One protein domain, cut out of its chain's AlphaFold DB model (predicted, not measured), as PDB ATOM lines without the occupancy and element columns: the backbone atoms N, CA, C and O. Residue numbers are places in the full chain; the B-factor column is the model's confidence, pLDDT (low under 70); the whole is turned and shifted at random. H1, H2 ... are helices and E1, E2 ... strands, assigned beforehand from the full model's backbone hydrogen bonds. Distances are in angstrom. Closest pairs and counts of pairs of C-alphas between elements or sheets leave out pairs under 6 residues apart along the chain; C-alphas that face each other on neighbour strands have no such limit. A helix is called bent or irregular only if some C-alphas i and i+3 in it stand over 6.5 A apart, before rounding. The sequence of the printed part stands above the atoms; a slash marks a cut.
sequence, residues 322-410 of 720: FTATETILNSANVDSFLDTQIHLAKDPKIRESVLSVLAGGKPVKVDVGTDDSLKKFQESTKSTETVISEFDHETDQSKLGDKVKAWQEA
ATOM      1  N   PHE A 322     235.132 340.776 195.269       85.38
ATOM      2  CA  PHE A 322     234.623 339.769 194.339       85.38
ATOM      3  C   PHE A 322     235.395 339.858 193.022       85.38
ATOM      4  O   PHE A 322     235.615 340.957 192.505       85.38
ATOM      5  N   THR A 323     235.787 338.716 192.469       86.25
ATOM      6  CA  THR A 323     236.228 338.615 191.073       86.25
ATOM      7  C   THR A 323     235.027 338.692 190.119       86.25
ATOM      8  O   THR A 323     233.872 338.652 190.546       86.25
ATOM      9  N   ALA A 324     235.286 338.807 188.811       83.25
ATOM     10  CA  ALA A 324     234.236 338.914 187.791       83.25
ATOM     11  C   ALA A 324     233.275 337.708 187.759       83.25
ATOM     12  O   ALA A 324     232.120 337.866 187.374       83.25
ATOM     13  N   THR A 325     233.731 336.539 188.217       86.75
ATOM     14  CA  THR A 325     232.985 335.273 188.223       86.75
ATOM     15  C   THR A 325     232.500 334.866 189.616       86.75
ATOM     16  O   THR A 325     231.853 333.832 189.770       86.75
ATOM     17  N   GLU A 326     232.770 335.664 190.650       88.94
ATOM     18  CA  GLU A 326     232.318 335.384 192.012       88.94
ATOM     19  C   GLU A 326     230.933 335.985 192.293       88.94
ATOM     20  O   GLU A 326     230.581 337.084 191.861       88.94
ATOM     21  N   THR A 327     230.136 335.274 193.088       90.38
ATOM     22  CA  THR A 327     228.806 335.704 193.528       90.38
ATOM     23  C   THR A 327     228.514 335.268 194.964       90.38
ATOM     24  O   THR A 327     229.283 334.531 195.582       90.38
ATOM     25  N   ILE A 328     227.407 335.761 195.521       90.06
ATOM     26  CA  ILE A 328     226.920 335.365 196.844       90.06
ATOM     27  C   ILE A 328     225.905 334.238 196.676       90.06
ATOM     28  O   ILE A 328     224.869 334.419 196.035       90.06
ATOM     29  N   LEU A 329     226.179 333.101 197.306       90.56
ATOM     30  CA  LEU A 329     225.227 332.015 197.490       90.56
ATOM     31  C   LEU A 329     224.495 332.193 198.823       90.56
ATOM     32  O   LEU A 329     225.124 332.309 199.876       90.56
ATOM     33  N   ASN A 330     223.164 332.195 198.787       88.69
ATOM     34  CA  ASN A 330     222.304 332.298 199.963       88.69
ATOM     35  C   ASN A 330     221.003 331.496 199.772       88.69
ATOM     36  O   ASN A 330     220.739 330.916 198.717       88.69
ATOM     37  N   SER A 331     220.168 331.435 200.809       84.56
ATOM     38  CA  SER A 331     218.930 330.644 200.788       84.56
ATOM     39  C   SER A 331     217.901 331.150 199.770       84.56
ATOM     40  O   SER A 331     217.024 330.392 199.347       84.56
ATOM     41  N   ALA A 332     217.993 332.410 199.339       82.69
ATOM     42  CA  ALA A 332     217.097 332.991 198.347       82.69
ATOM     43  C   ALA A 332     217.436 332.549 196.914       82.69
ATOM     44  O   ALA A 332     216.526 332.445 196.100       82.69
ATOM     45  N   ASN A 333     218.701 332.227 196.618       89.38
ATOM     46  CA  ASN A 333     219.157 331.911 195.260       89.38
ATOM     47  C   ASN A 333     219.740 330.493 195.077       89.38
ATOM     48  O   ASN A 333     220.124 330.130 193.963       89.38
ATOM     49  N   VAL A 334     219.780 329.674 196.134       90.88
ATOM     50  CA  VAL A 334     220.378 328.326 196.107       90.88
ATOM     51  C   VAL A 334     219.749 327.383 195.078       90.88
ATOM     52  O   VAL A 334     220.452 326.577 194.478       90.88
ATOM     53  N   ASP A 335     218.449 327.490 194.811       90.19
ATOM     54  CA  ASP A 335     217.775 326.695 193.783       90.19
ATOM     55  C   ASP A 335     218.197 327.107 192.370       90.19
ATOM     56  O   ASP A 335     218.482 326.238 191.549       90.19
ATOM     57  N   SER A 336     218.321 328.409 192.097       90.50
ATOM     58  CA  SER A 336     218.888 328.908 190.835       90.50
ATOM     59  C   SER A 336     220.352 328.493 190.662       90.50
ATOM     60  O   SER A 336     220.775 328.171 189.551       90.50
ATOM     61  N   PHE A 337     221.124 328.462 191.751       93.00
ATOM     62  CA  PHE A 337     222.516 328.014 191.731       93.00
ATOM     63  C   PHE A 337     222.616 326.524 191.396       93.00
ATOM     64  O   PHE A 337     223.314 326.151 190.457       93.00
ATOM     65  N   LEU A 338     221.870 325.675 192.106       92.12
ATOM     66  CA  LEU A 338     221.835 324.233 191.860       92.12
ATOM     67  C   LEU A 338     221.397 323.900 190.421       92.12
ATOM     68  O   LEU A 338     221.941 322.988 189.804       92.12
ATOM     69  N   ASP A 339     220.435 324.640 189.875       91.94
ATOM     70  CA  ASP A 339     219.909 324.414 188.526       91.94
ATOM     71  C   ASP A 339     220.917 324.799 187.431       91.94
ATOM     72  O   ASP A 339     221.134 324.062 186.472       91.94
ATOM     73  N   THR A 340     221.584 325.946 187.590       90.56
ATOM     74  CA  THR A 340     222.463 326.506 186.547       90.56
ATOM     75  C   THR A 340     223.919 326.053 186.655       90.56
ATOM     76  O   THR A 340     224.616 325.989 185.643       90.56
ATOM     77  N   GLN A 341     224.384 325.697 187.854       93.25
ATOM     78  CA  GLN A 341     225.793 325.415 188.149       93.25
ATOM     79  C   GLN A 341     226.083 323.926 188.362       93.25
ATOM     80  O   GLN A 341     227.009 323.566 189.086       93.25
ATOM     81  N   ILE A 342     225.331 323.035 187.710       90.88
ATOM     82  CA  ILE A 342     225.477 321.577 187.874       90.88
ATOM     83  C   ILE A 342     226.898 321.061 187.589       90.88
ATOM     84  O   ILE A 342     227.345 320.088 188.190       90.88
ATOM     85  N   HIS A 343     227.648 321.738 186.717       87.38
ATOM     86  CA  HIS A 343     229.039 321.396 186.419       87.38
ATOM     87  C   HIS A 343     229.969 321.546 187.640       87.38
ATOM     88  O   HIS A 343     230.961 320.824 187.739       87.38
ATOM     89  N   LEU A 344     229.622 322.414 188.599       91.31
ATOM     90  CA  LEU A 344     230.349 322.610 189.857       91.31
ATOM     91  C   LEU A 344     230.007 321.559 190.914       91.31
ATOM     92  O   LEU A 344     230.648 321.525 191.962       91.31
ATOM     93  N   ALA A 345     229.060 320.651 190.646       89.31
ATOM     94  CA  ALA A 345     228.694 319.593 191.583       89.31
ATOM     95  C   ALA A 345     229.883 318.707 191.972       89.31
ATOM     96  O   ALA A 345     229.850 318.074 193.022       89.31
ATOM     97  N   LYS A 346     230.952 318.657 191.167       87.81
ATOM     98  CA  LYS A 346     232.174 317.897 191.472       87.81
ATOM     99  C   LYS A 346     233.117 318.596 192.459       87.81
ATOM    100  O   LYS A 346     233.917 317.896 193.081       87.81
ATOM    101  N   ASP A 347     232.983 319.901 192.681       87.88
ATOM    102  CA  ASP A 347     233.832 320.650 193.609       87.88
ATOM    103  C   ASP A 347     233.386 320.436 195.077       87.88
ATOM    104  O   ASP A 347     232.249 320.764 195.438       87.88
ATOM    105  N   PRO A 348     234.254 319.892 195.953       83.25
ATOM    106  CA  PRO A 348     233.916 319.643 197.353       83.25
ATOM    107  C   PRO A 348     233.631 320.917 198.160       83.25
ATOM    108  O   PRO A 348     232.739 320.891 199.007       83.25
ATOM    109  N   LYS A 349     234.322 322.033 197.893       86.25
ATOM    110  CA  LYS A 349     234.115 323.305 198.605       86.25
ATOM    111  C   LYS A 349     232.786 323.945 198.219       86.25
ATOM    112  O   LYS A 349     232.092 324.500 199.073       86.25
ATOM    113  N   ILE A 350     232.403 323.838 196.946       90.25
ATOM    114  CA  ILE A 350     231.104 324.328 196.468       90.25
ATOM    115  C   ILE A 350     229.968 323.487 197.055       90.25
ATOM    116  O   ILE A 350     229.003 324.055 197.564       90.25
ATOM    117  N   ARG A 351     230.093 322.153 197.076       90.19
ATOM    118  CA  ARG A 351     229.104 321.273 197.726       90.19
ATOM    119  C   ARG A 351     228.926 321.584 199.215       90.19
ATOM    120  O   ARG A 351     227.792 321.633 199.689       90.19
ATOM    121  N   GLU A 352     230.016 321.831 199.940       85.38
ATOM    122  CA  GLU A 352     229.970 322.223 201.355       85.38
ATOM    123  C   GLU A 352     229.269 323.577 201.544       85.38
ATOM    124  O   GLU A 352     228.411 323.716 202.417       85.38
ATOM    125  N   SER A 353     229.559 324.550 200.675       88.81
ATOM    126  CA  SER A 353     228.921 325.874 200.687       88.81
ATOM    127  C   SER A 353     227.414 325.786 200.421       88.81
ATOM    128  O   SER A 353     226.617 326.381 201.147       88.81
ATOM    129  N   VAL A 354     227.006 324.985 199.432       90.00
ATOM    130  CA  VAL A 354     225.596 324.698 199.127       90.00
ATOM    131  C   VAL A 354     224.903 324.047 200.320       90.00
ATOM    132  O   VAL A 354     223.811 324.468 200.702       90.00
ATOM    133  N   LEU A 355     225.530 323.047 200.945       85.69
ATOM    134  CA  LEU A 355     224.948 322.370 202.100       85.69
ATOM    135  C   LEU A 355     224.812 323.311 203.306       85.69
ATOM    136  O   LEU A 355     223.778 323.292 203.971       85.69
ATOM    137  N   SER A 356     225.817 324.154 203.557       84.31
ATOM    138  CA  SER A 356     225.780 325.167 204.614       84.31
ATOM    139  C   SER A 356     224.597 326.116 204.430       84.31
ATOM    140  O   SER A 356     223.802 326.304 205.349       84.31
ATOM    141  N   VAL A 357     224.407 326.641 203.217       85.44
ATOM    142  CA  VAL A 357     223.303 327.551 202.887       85.44
ATOM    143  C   VAL A 357     221.937 326.868 203.003       85.44
ATOM    144  O   VAL A 357     221.004 327.449 203.558       85.44
ATOM    145  N   LEU A 358     221.809 325.617 202.549       83.81
ATOM    146  CA  LEU A 358     220.582 324.826 202.709       83.81
ATOM    147  C   LEU A 358     220.249 324.529 204.179       83.81
ATOM    148  O   LEU A 358     219.079 324.342 204.504       83.81
ATOM    149  N   ALA A 359     221.254 324.492 205.056       79.94
ATOM    150  CA  ALA A 359     221.098 324.320 206.498       79.94
ATOM    151  C   ALA A 359     220.861 325.648 207.252       79.94
ATOM    152  O   ALA A 359     220.935 325.675 208.478       79.94
ATOM    153  N   GLY A 360     220.608 326.757 206.545       78.19
ATOM    154  CA  GLY A 360     220.410 328.076 207.160       78.19
ATOM    155  C   GLY A 360     221.709 328.757 207.600       78.19
ATOM    156  O   GLY A 360     221.689 329.651 208.447       78.19
ATOM    157  N   GLY A 361     222.848 328.329 207.051       77.25
ATOM    158  CA  GLY A 361     224.144 328.969 207.230       77.25
ATOM    159  C   GLY A 361     224.192 330.391 206.665       77.25
ATOM    160  O   GLY A 361     223.292 330.850 205.960       77.25
ATOM    161  N   LYS A 362     225.269 331.112 206.996       82.00
ATOM    162  CA  LYS A 362     225.493 332.473 206.492       82.00
ATOM    163  C   LYS A 362     225.703 332.459 204.968       82.00
ATOM    164  O   LYS A 362     226.202 331.460 204.455       82.00
ATOM    165  N   PRO A 363     225.388 333.561 204.264       86.50
ATOM    166  CA  PRO A 363     225.736 333.719 202.857       86.50
ATOM    167  C   PRO A 363     227.227 333.468 202.614       86.50
ATOM    168  O   PRO A 363     228.069 333.895 203.408       86.50
ATOM    169  N   VAL A 364     227.548 332.772 201.523       87.62
ATOM    170  CA  VAL A 364     228.915 332.344 201.194       87.62
ATOM    171  C   VAL A 364     229.320 332.903 199.837       87.62
ATOM    172  O   VAL A 364     228.512 332.947 198.909       87.62
ATOM    173  N   LYS A 365     230.583 333.315 199.708       91.00
ATOM    174  CA  LYS A 365     231.171 333.684 198.418       91.00
ATOM    175  C   LYS A 365     231.514 332.421 197.624       91.00
ATOM    176  O   LYS A 365     232.228 331.562 198.135       91.00
ATOM    177  N   VAL A 366     231.021 332.321 196.393       91.00
ATOM    178  CA  VAL A 366     231.271 331.186 195.490       91.00
ATOM    179  C   VAL A 366     231.686 331.678 194.109       91.00
ATOM    180  O   VAL A 366     231.178 332.693 193.637       91.00
ATOM    181  N   ASP A 367     232.590 330.950 193.463       90.56
ATOM    182  CA  ASP A 367     233.010 331.207 192.085       90.56
ATOM    183  C   ASP A 367     232.197 330.322 191.133       90.56
ATOM    184  O   ASP A 367     232.114 329.108 191.336       90.56
ATOM    185  N   VAL A 368     231.574 330.923 190.116       89.06
ATOM    186  CA  VAL A 368     230.819 330.191 189.084       89.06
ATOM    187  C   VAL A 368     231.640 329.902 187.823       89.06
ATOM    188  O   VAL A 368     231.117 329.393 186.829       89.06
ATOM    189  N   GLY A 369     232.933 330.230 187.852       85.62
ATOM    190  CA  GLY A 369     233.951 329.861 186.874       85.62
ATOM    191  C   GLY A 369     233.938 330.672 185.580       85.62
ATOM    192  O   GLY A 369     235.003 330.933 185.027       85.62
ATOM    193  N   THR A 370     232.769 331.083 185.076       87.38
ATOM    194  CA  THR A 370     232.656 331.862 183.829       87.38
ATOM    195  C   THR A 370     231.607 332.971 183.913       87.38
ATOM    196  O   THR A 370     230.606 332.843 184.623       87.38
ATOM    197  N   ASP A 371     231.797 334.034 183.129       87.06
ATOM    198  CA  ASP A 371     230.835 335.139 183.014       87.06
ATOM    199  C   ASP A 371     229.479 334.663 182.466       87.06
ATOM    200  O   ASP A 371     228.424 335.100 182.928       87.06
ATOM    201  N   ASP A 372     229.482 333.706 181.530       87.56
ATOM    202  CA  ASP A 372     228.262 333.102 180.984       87.56
ATOM    203  C   ASP A 372     227.497 332.298 182.047       87.56
ATOM    204  O   ASP A 372     226.268 332.380 182.130       87.56
ATOM    205  N   SER A 373     228.213 331.546 182.890       87.12
ATOM    206  CA  SER A 373     227.635 330.856 184.050       87.12
ATOM    207  C   SER A 373     227.019 331.849 185.033       87.12
ATOM    208  O   SER A 373     225.909 331.613 185.519       87.12
ATOM    209  N   LEU A 374     227.696 332.973 185.291       88.19
ATOM    210  CA  LEU A 374     227.208 334.027 186.180       88.19
ATOM    211  C   LEU A 374     225.961 334.705 185.624       88.19
ATOM    212  O   LEU A 374     224.995 334.922 186.357       88.19
ATOM    213  N   LYS A 375     225.941 334.990 184.324       88.00
ATOM    214  CA  LYS A 375     224.791 335.588 183.652       88.00
ATOM    215  C   LYS A 375     223.576 334.662 183.689       88.00
ATOM    216  O   LYS A 375     222.501 335.102 184.090       88.00
ATOM    217  N   LYS A 376     223.751 333.372 183.376       88.69
ATOM    218  CA  LYS A 376     222.682 332.358 183.482       88.69
ATOM    219  C   LYS A 376     222.149 332.234 184.905       88.69
ATOM    220  O   LYS A 376     220.938 332.139 185.105       88.69
ATOM    221  N   PHE A 377     223.039 332.261 185.897       89.00
ATOM    222  CA  PHE A 377     222.651 332.266 187.302       89.00
ATOM    223  C   PHE A 377     221.798 333.495 187.645       89.00
ATOM    224  O   PHE A 377     220.695 333.343 188.165       89.00
ATOM    225  N   GLN A 378     222.248 334.698 187.278       86.88
ATOM    226  CA  GLN A 378     221.518 335.945 187.526       86.88
ATOM    227  C   GLN A 378     220.161 335.998 186.805       86.88
ATOM    228  O   GLN A 378     219.184 336.487 187.370       86.88
ATOM    229  N   GLU A 379     220.074 335.500 185.570       87.25
ATOM    230  CA  GLU A 379     218.816 335.385 184.821       87.25
ATOM    231  C   GLU A 379     217.841 334.416 185.507       87.25
ATOM    232  O   GLU A 379     216.664 334.741 185.673       87.25
ATOM    233  N   SER A 380     218.337 333.272 185.991       86.00
ATOM    234  CA  SER A 380     217.541 332.315 186.768       86.00
ATOM    235  C   SER A 380     217.039 332.920 188.084       86.00
ATOM    236  O   SER A 380     215.862 332.770 188.411       86.00
ATOM    237  N   THR A 381     217.877 333.666 188.814       84.00
ATOM    238  CA  THR A 381     217.461 334.352 190.050       84.00
ATOM    239  C   THR A 381     216.356 335.374 189.778       84.00
ATOM    240  O   THR A 381     215.331 335.359 190.458       84.00
ATOM    241  N   LYS A 382     216.495 336.192 188.725       80.50
ATOM    242  CA  LYS A 382     215.460 337.154 188.305       80.50
ATOM    243  C   LYS A 382     214.143 336.475 187.925       80.50
ATOM    244  O   LYS A 382     213.068 336.995 188.226       80.50
ATOM    245  N   SER A 383     214.200 335.306 187.285       76.62
ATOM    246  CA  SER A 383     213.000 334.523 186.977       76.62
ATOM    247  C   SER A 383     212.290 334.055 188.251       76.62
ATOM    248  O   SER A 383     211.067 334.152 188.330       76.62
ATOM    249  N   THR A 384     213.030 333.585 189.259       71.81
ATOM    250  CA  THR A 384     212.461 333.162 190.552       71.81
ATOM    251  C   THR A 384     211.833 334.340 191.303       71.81
ATOM    252  O   THR A 384     210.729 334.214 191.832       71.81
ATOM    253  N   GLU A 385     212.476 335.511 191.287       69.38
ATOM    254  CA  GLU A 385     211.919 336.753 191.841       69.38
ATOM    255  C   GLU A 385     210.633 337.194 191.127       69.38
ATOM    256  O   GLU A 385     209.722 337.727 191.760       69.38
ATOM    257  N   THR A 386     210.522 336.936 189.821       67.56
ATOM    258  CA  THR A 386     209.324 337.268 189.036       67.56
ATOM    259  C   THR A 386     208.124 336.429 189.482       67.56
ATOM    260  O   THR A 386     207.060 336.991 189.728       67.56
ATOM    261  N   VAL A 387     208.307 335.124 189.717       65.56
ATOM    262  CA  VAL A 387     207.256 334.239 190.267       65.56
ATOM    263  C   VAL A 387     206.823 334.685 191.665       65.56
ATOM    264  O   VAL A 387     205.637 334.679 191.980       65.56
ATOM    265  N   ILE A 388     207.764 335.120 192.508       62.00
ATOM    266  CA  ILE A 388     207.430 335.667 193.832       62.00
ATOM    267  C   ILE A 388     206.605 336.952 193.684       62.00
ATOM    268  O   ILE A 388     205.638 337.156 194.414       62.00
ATOM    269  N   SER A 389     206.929 337.785 192.694       63.00
ATOM    270  CA  SER A 389     206.205 339.029 192.443       63.00
ATOM    271  C   SER A 389     204.778 338.845 191.911       63.00
ATOM    272  O   SER A 389     203.976 339.770 192.005       63.00
ATOM    273  N   GLU A 390     204.422 337.658 191.410       63.44
ATOM    274  CA  GLU A 390     203.038 337.317 191.050       63.44
ATOM    275  C   GLU A 390     202.144 337.166 192.291       63.44
ATOM    276  O   GLU A 390     200.945 337.447 192.223       63.44
ATOM    277  N   PHE A 391     202.715 336.803 193.448       63.16
ATOM    278  CA  PHE A 391     201.990 336.825 194.723       63.16
ATOM    279  C   PHE A 391     201.659 338.249 195.166       63.16
ATOM    280  O   PHE A 391     200.631 338.456 195.807       63.16
ATOM    281  N   ASP A 392     202.462 339.239 194.765       58.34
ATOM    282  CA  ASP A 392     202.233 340.638 195.127       58.34
ATOM    283  C   ASP A 392     200.925 341.178 194.538       58.34
ATOM    284  O   ASP A 392     200.365 342.130 195.070       58.34
ATOM    285  N   HIS A 393     200.412 340.607 193.446       58.09
ATOM    286  CA  HIS A 393     199.152 341.036 192.832       58.09
ATOM    287  C   HIS A 393     197.905 340.426 193.494       58.09
ATOM    288  O   HIS A 393     196.792 340.831 193.167       58.09
ATOM    289  N   GLU A 394     198.064 339.503 194.448       63.88
ATOM    290  CA  GLU A 394     196.945 338.930 195.198       63.88
ATOM    291  C   GLU A 394     196.488 339.890 196.306       63.88
ATOM    292  O   GLU A 394     197.192 340.127 197.286       63.88
ATOM    293  N   THR A 395     195.292 340.454 196.148       53.19
ATOM    294  CA  THR A 395     194.678 341.355 197.137       53.19
ATOM    295  C   THR A 395     193.948 340.600 198.247       53.19
ATOM    296  O   THR A 395     193.694 341.164 199.310       53.19
ATOM    297  N   ASP A 396     193.605 339.328 198.028       56.03
ATOM    298  CA  ASP A 396     192.965 338.481 199.031       56.03
ATOM    299  C   ASP A 396     194.025 337.823 199.932       56.03
ATOM    300  O   ASP A 396     194.594 336.774 199.611       56.03
ATOM    301  N   GLN A 397     194.273 338.422 201.103       53.19
ATOM    302  CA  GLN A 397     195.230 337.883 202.078       53.19
ATOM    303  C   GLN A 397     194.903 336.450 202.523       53.19
ATOM    304  O   GLN A 397     195.807 335.716 202.925       53.19
ATOM    305  N   SER A 398     193.640 336.016 202.417       55.66
ATOM    306  CA  SER A 398     193.268 334.644 202.757       55.66
ATOM    307  C   SER A 398     193.766 333.622 201.731       55.66
ATOM    308  O   SER A 398     194.063 332.494 202.111       55.66
ATOM    309  N   LYS A 399     193.941 334.026 200.466       64.75
ATOM    310  CA  LYS A 399     194.517 333.197 199.392       64.75
ATOM    311  C   LYS A 399     196.032 333.314 199.306       64.75
ATOM    312  O   LYS A 399     196.691 332.374 198.864       64.75
ATOM    313  N   LEU A 400     196.592 334.446 199.736       66.19
ATOM    314  CA  LEU A 400     198.035 334.674 199.747       66.19
ATOM    315  C   LEU A 400     198.764 333.631 200.609       66.19
ATOM    316  O   LEU A 400     199.759 333.066 200.164       66.19
ATOM    317  N   GLY A 401     198.237 333.319 201.798       65.69
ATOM    318  CA  GLY A 401     198.815 332.300 202.681       65.69
ATOM    319  C   GLY A 401     198.895 330.913 202.033       65.69
ATOM    320  O   GLY A 401     199.949 330.275 202.064       65.69
ATOM    321  N   ASP A 402     197.818 330.478 201.375       72.19
ATOM    322  CA  ASP A 402     197.766 329.185 200.683       72.19
ATOM    323  C   ASP A 402     198.691 329.150 199.458       72.19
ATOM    324  O   ASP A 402     199.390 328.161 199.234       72.19
ATOM    325  N   LYS A 403     198.763 330.250 198.698       73.12
ATOM    326  CA  LYS A 403     199.670 330.393 197.547       73.12
ATOM    327  C   LYS A 403     201.141 330.362 197.956       73.12
ATOM    328  O   LYS A 403     201.921 329.636 197.342       73.12
ATOM    329  N   VAL A 404     201.516 331.093 199.007       72.38
ATOM    330  CA  VAL A 404     202.886 331.095 199.545       72.38
ATOM    331  C   VAL A 404     203.260 329.703 200.043       72.38
ATOM    332  O   VAL A 404     204.341 329.213 199.723       72.38
ATOM    333  N   LYS A 405     202.361 329.028 200.765       73.69
ATOM    334  CA  LYS A 405     202.597 327.660 201.239       73.69
ATOM    335  C   LYS A 405     202.784 326.683 200.075       73.69
ATOM    336  O   LYS A 405     203.751 325.924 200.068       73.69
ATOM    337  N   ALA A 406     201.915 326.740 199.067       78.25
ATOM    338  CA  ALA A 406     202.034 325.914 197.867       78.25
ATOM    339  C   ALA A 406     203.352 326.177 197.117       78.25
ATOM    340  O   ALA A 406     204.020 325.236 196.685       78.25
ATOM    341  N   TRP A 407     203.769 327.440 197.013       82.88
ATOM    342  CA  TRP A 407     205.047 327.818 196.417       82.88
ATOM    343  C   TRP A 407     206.244 327.304 197.218       82.88
ATOM    344  O   TRP A 407     207.171 326.746 196.634       82.88
ATOM    345  N   GLN A 408     206.222 327.422 198.548       80.25
ATOM    346  CA  GLN A 408     207.273 326.892 199.421       80.25
ATOM    347  C   GLN A 408     207.395 325.369 199.286       80.25
ATOM    348  O   GLN A 408     208.505 324.845 199.175       80.25
ATOM    349  N   GLU A 409     206.271 324.650 199.243       81.06
ATOM    350  CA  GLU A 409     206.253 323.201 199.023       81.06
ATOM    351  C   GLU A 409     206.791 322.826 197.635       81.06
ATOM    352  O   GLU A 409     207.604 321.904 197.518       81.06
ATOM    353  N   ALA A 410     206.397 323.556 196.588       83.69
ATOM    354  CA  ALA A 410     206.900 323.354 195.231       83.69
ATOM    355  C   ALA A 410     208.408 323.627 195.136       83.69
ATOM    356  O   ALA A 410     209.152 322.816 194.579       83.69
TER     357      ALA A 410
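This is residues 322 to 410 of the 720 residues of an uncharacterized protein of Kwoniella pini CBS 10737 (UniProt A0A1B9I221). Two short paired strands, E1 and E2, and three short helices, H1, H2 and H3, make a small body; the long helix H4 crosses H1 and runs on past this body. There the chain folds back into H5, which forms a loose helical hairpin with H4. The printed part has 89 residues, in the order E1, H1, H2, H3, E2, H4, H5, with an antiparallel sheet, E1 - E2, and is mostly helix. It is elongated, 44 by 26 by 20 A, and only just loose, close to compact, with a radius of gyration of the C-alphas of 15.0 A.

E1 is residues 326 to 329, 9.6 A, from C-alpha 326 at (232.318, 335.384, 192.012); E2 is 364 to 367, 10.1 A. H1 is 334 to 340, 10.0 A; H2 is 342 to 346, 8.4 A, only just irregular, with C-alphas 343 and 346 6.9 A apart; H3 is 348 to 358, 15.3 A. H4 is 371 to 391, 31.2 A; H5 is 397 to 410, 19.9 A, ending at C-alpha 410 at (206.900, 323.354, 195.231).

E1 and E2 are antiparallel at 141 degrees, with N 327 and O 366 at 2.8 A, within hydrogen-bond range. The closest C-alphas of H3 and E2, Ser 353 and Val 364, are 6.5 A apart. H1 touches H4 at a steep tilt of 52 degrees, opposite ways, closest at the C-alphas of Ser 336 and Ser 380, 5.5 A. H1 and H3 only just touch, with 3 pairs of C-alphas within 8 A, closest at Val 334 and Val 354, 7.0 A. H4, with residue 391 alone, and H5, with 400 to 404 alone, only just touch as a helical hairpin, with 3 pairs of C-alphas within 8 A, closest at Phe 391 and Leu 400, 6.7 A. H1 and H5 are apart. Every O i to N i+4 pair is within range in H1 and H3; H4 has 16 of 17, H5 8 of 10, and H2 0 of 1, beside 1 of its 2 O i to N i+3 pairs.

The C-alphas farthest apart, Pro 348 and Asp 396, are 45.1 A apart. The printed part has no cut, and its links between named elements are tight. Mean pLDDT of the printed part is 81.2; residues 385 to 401 are under 70.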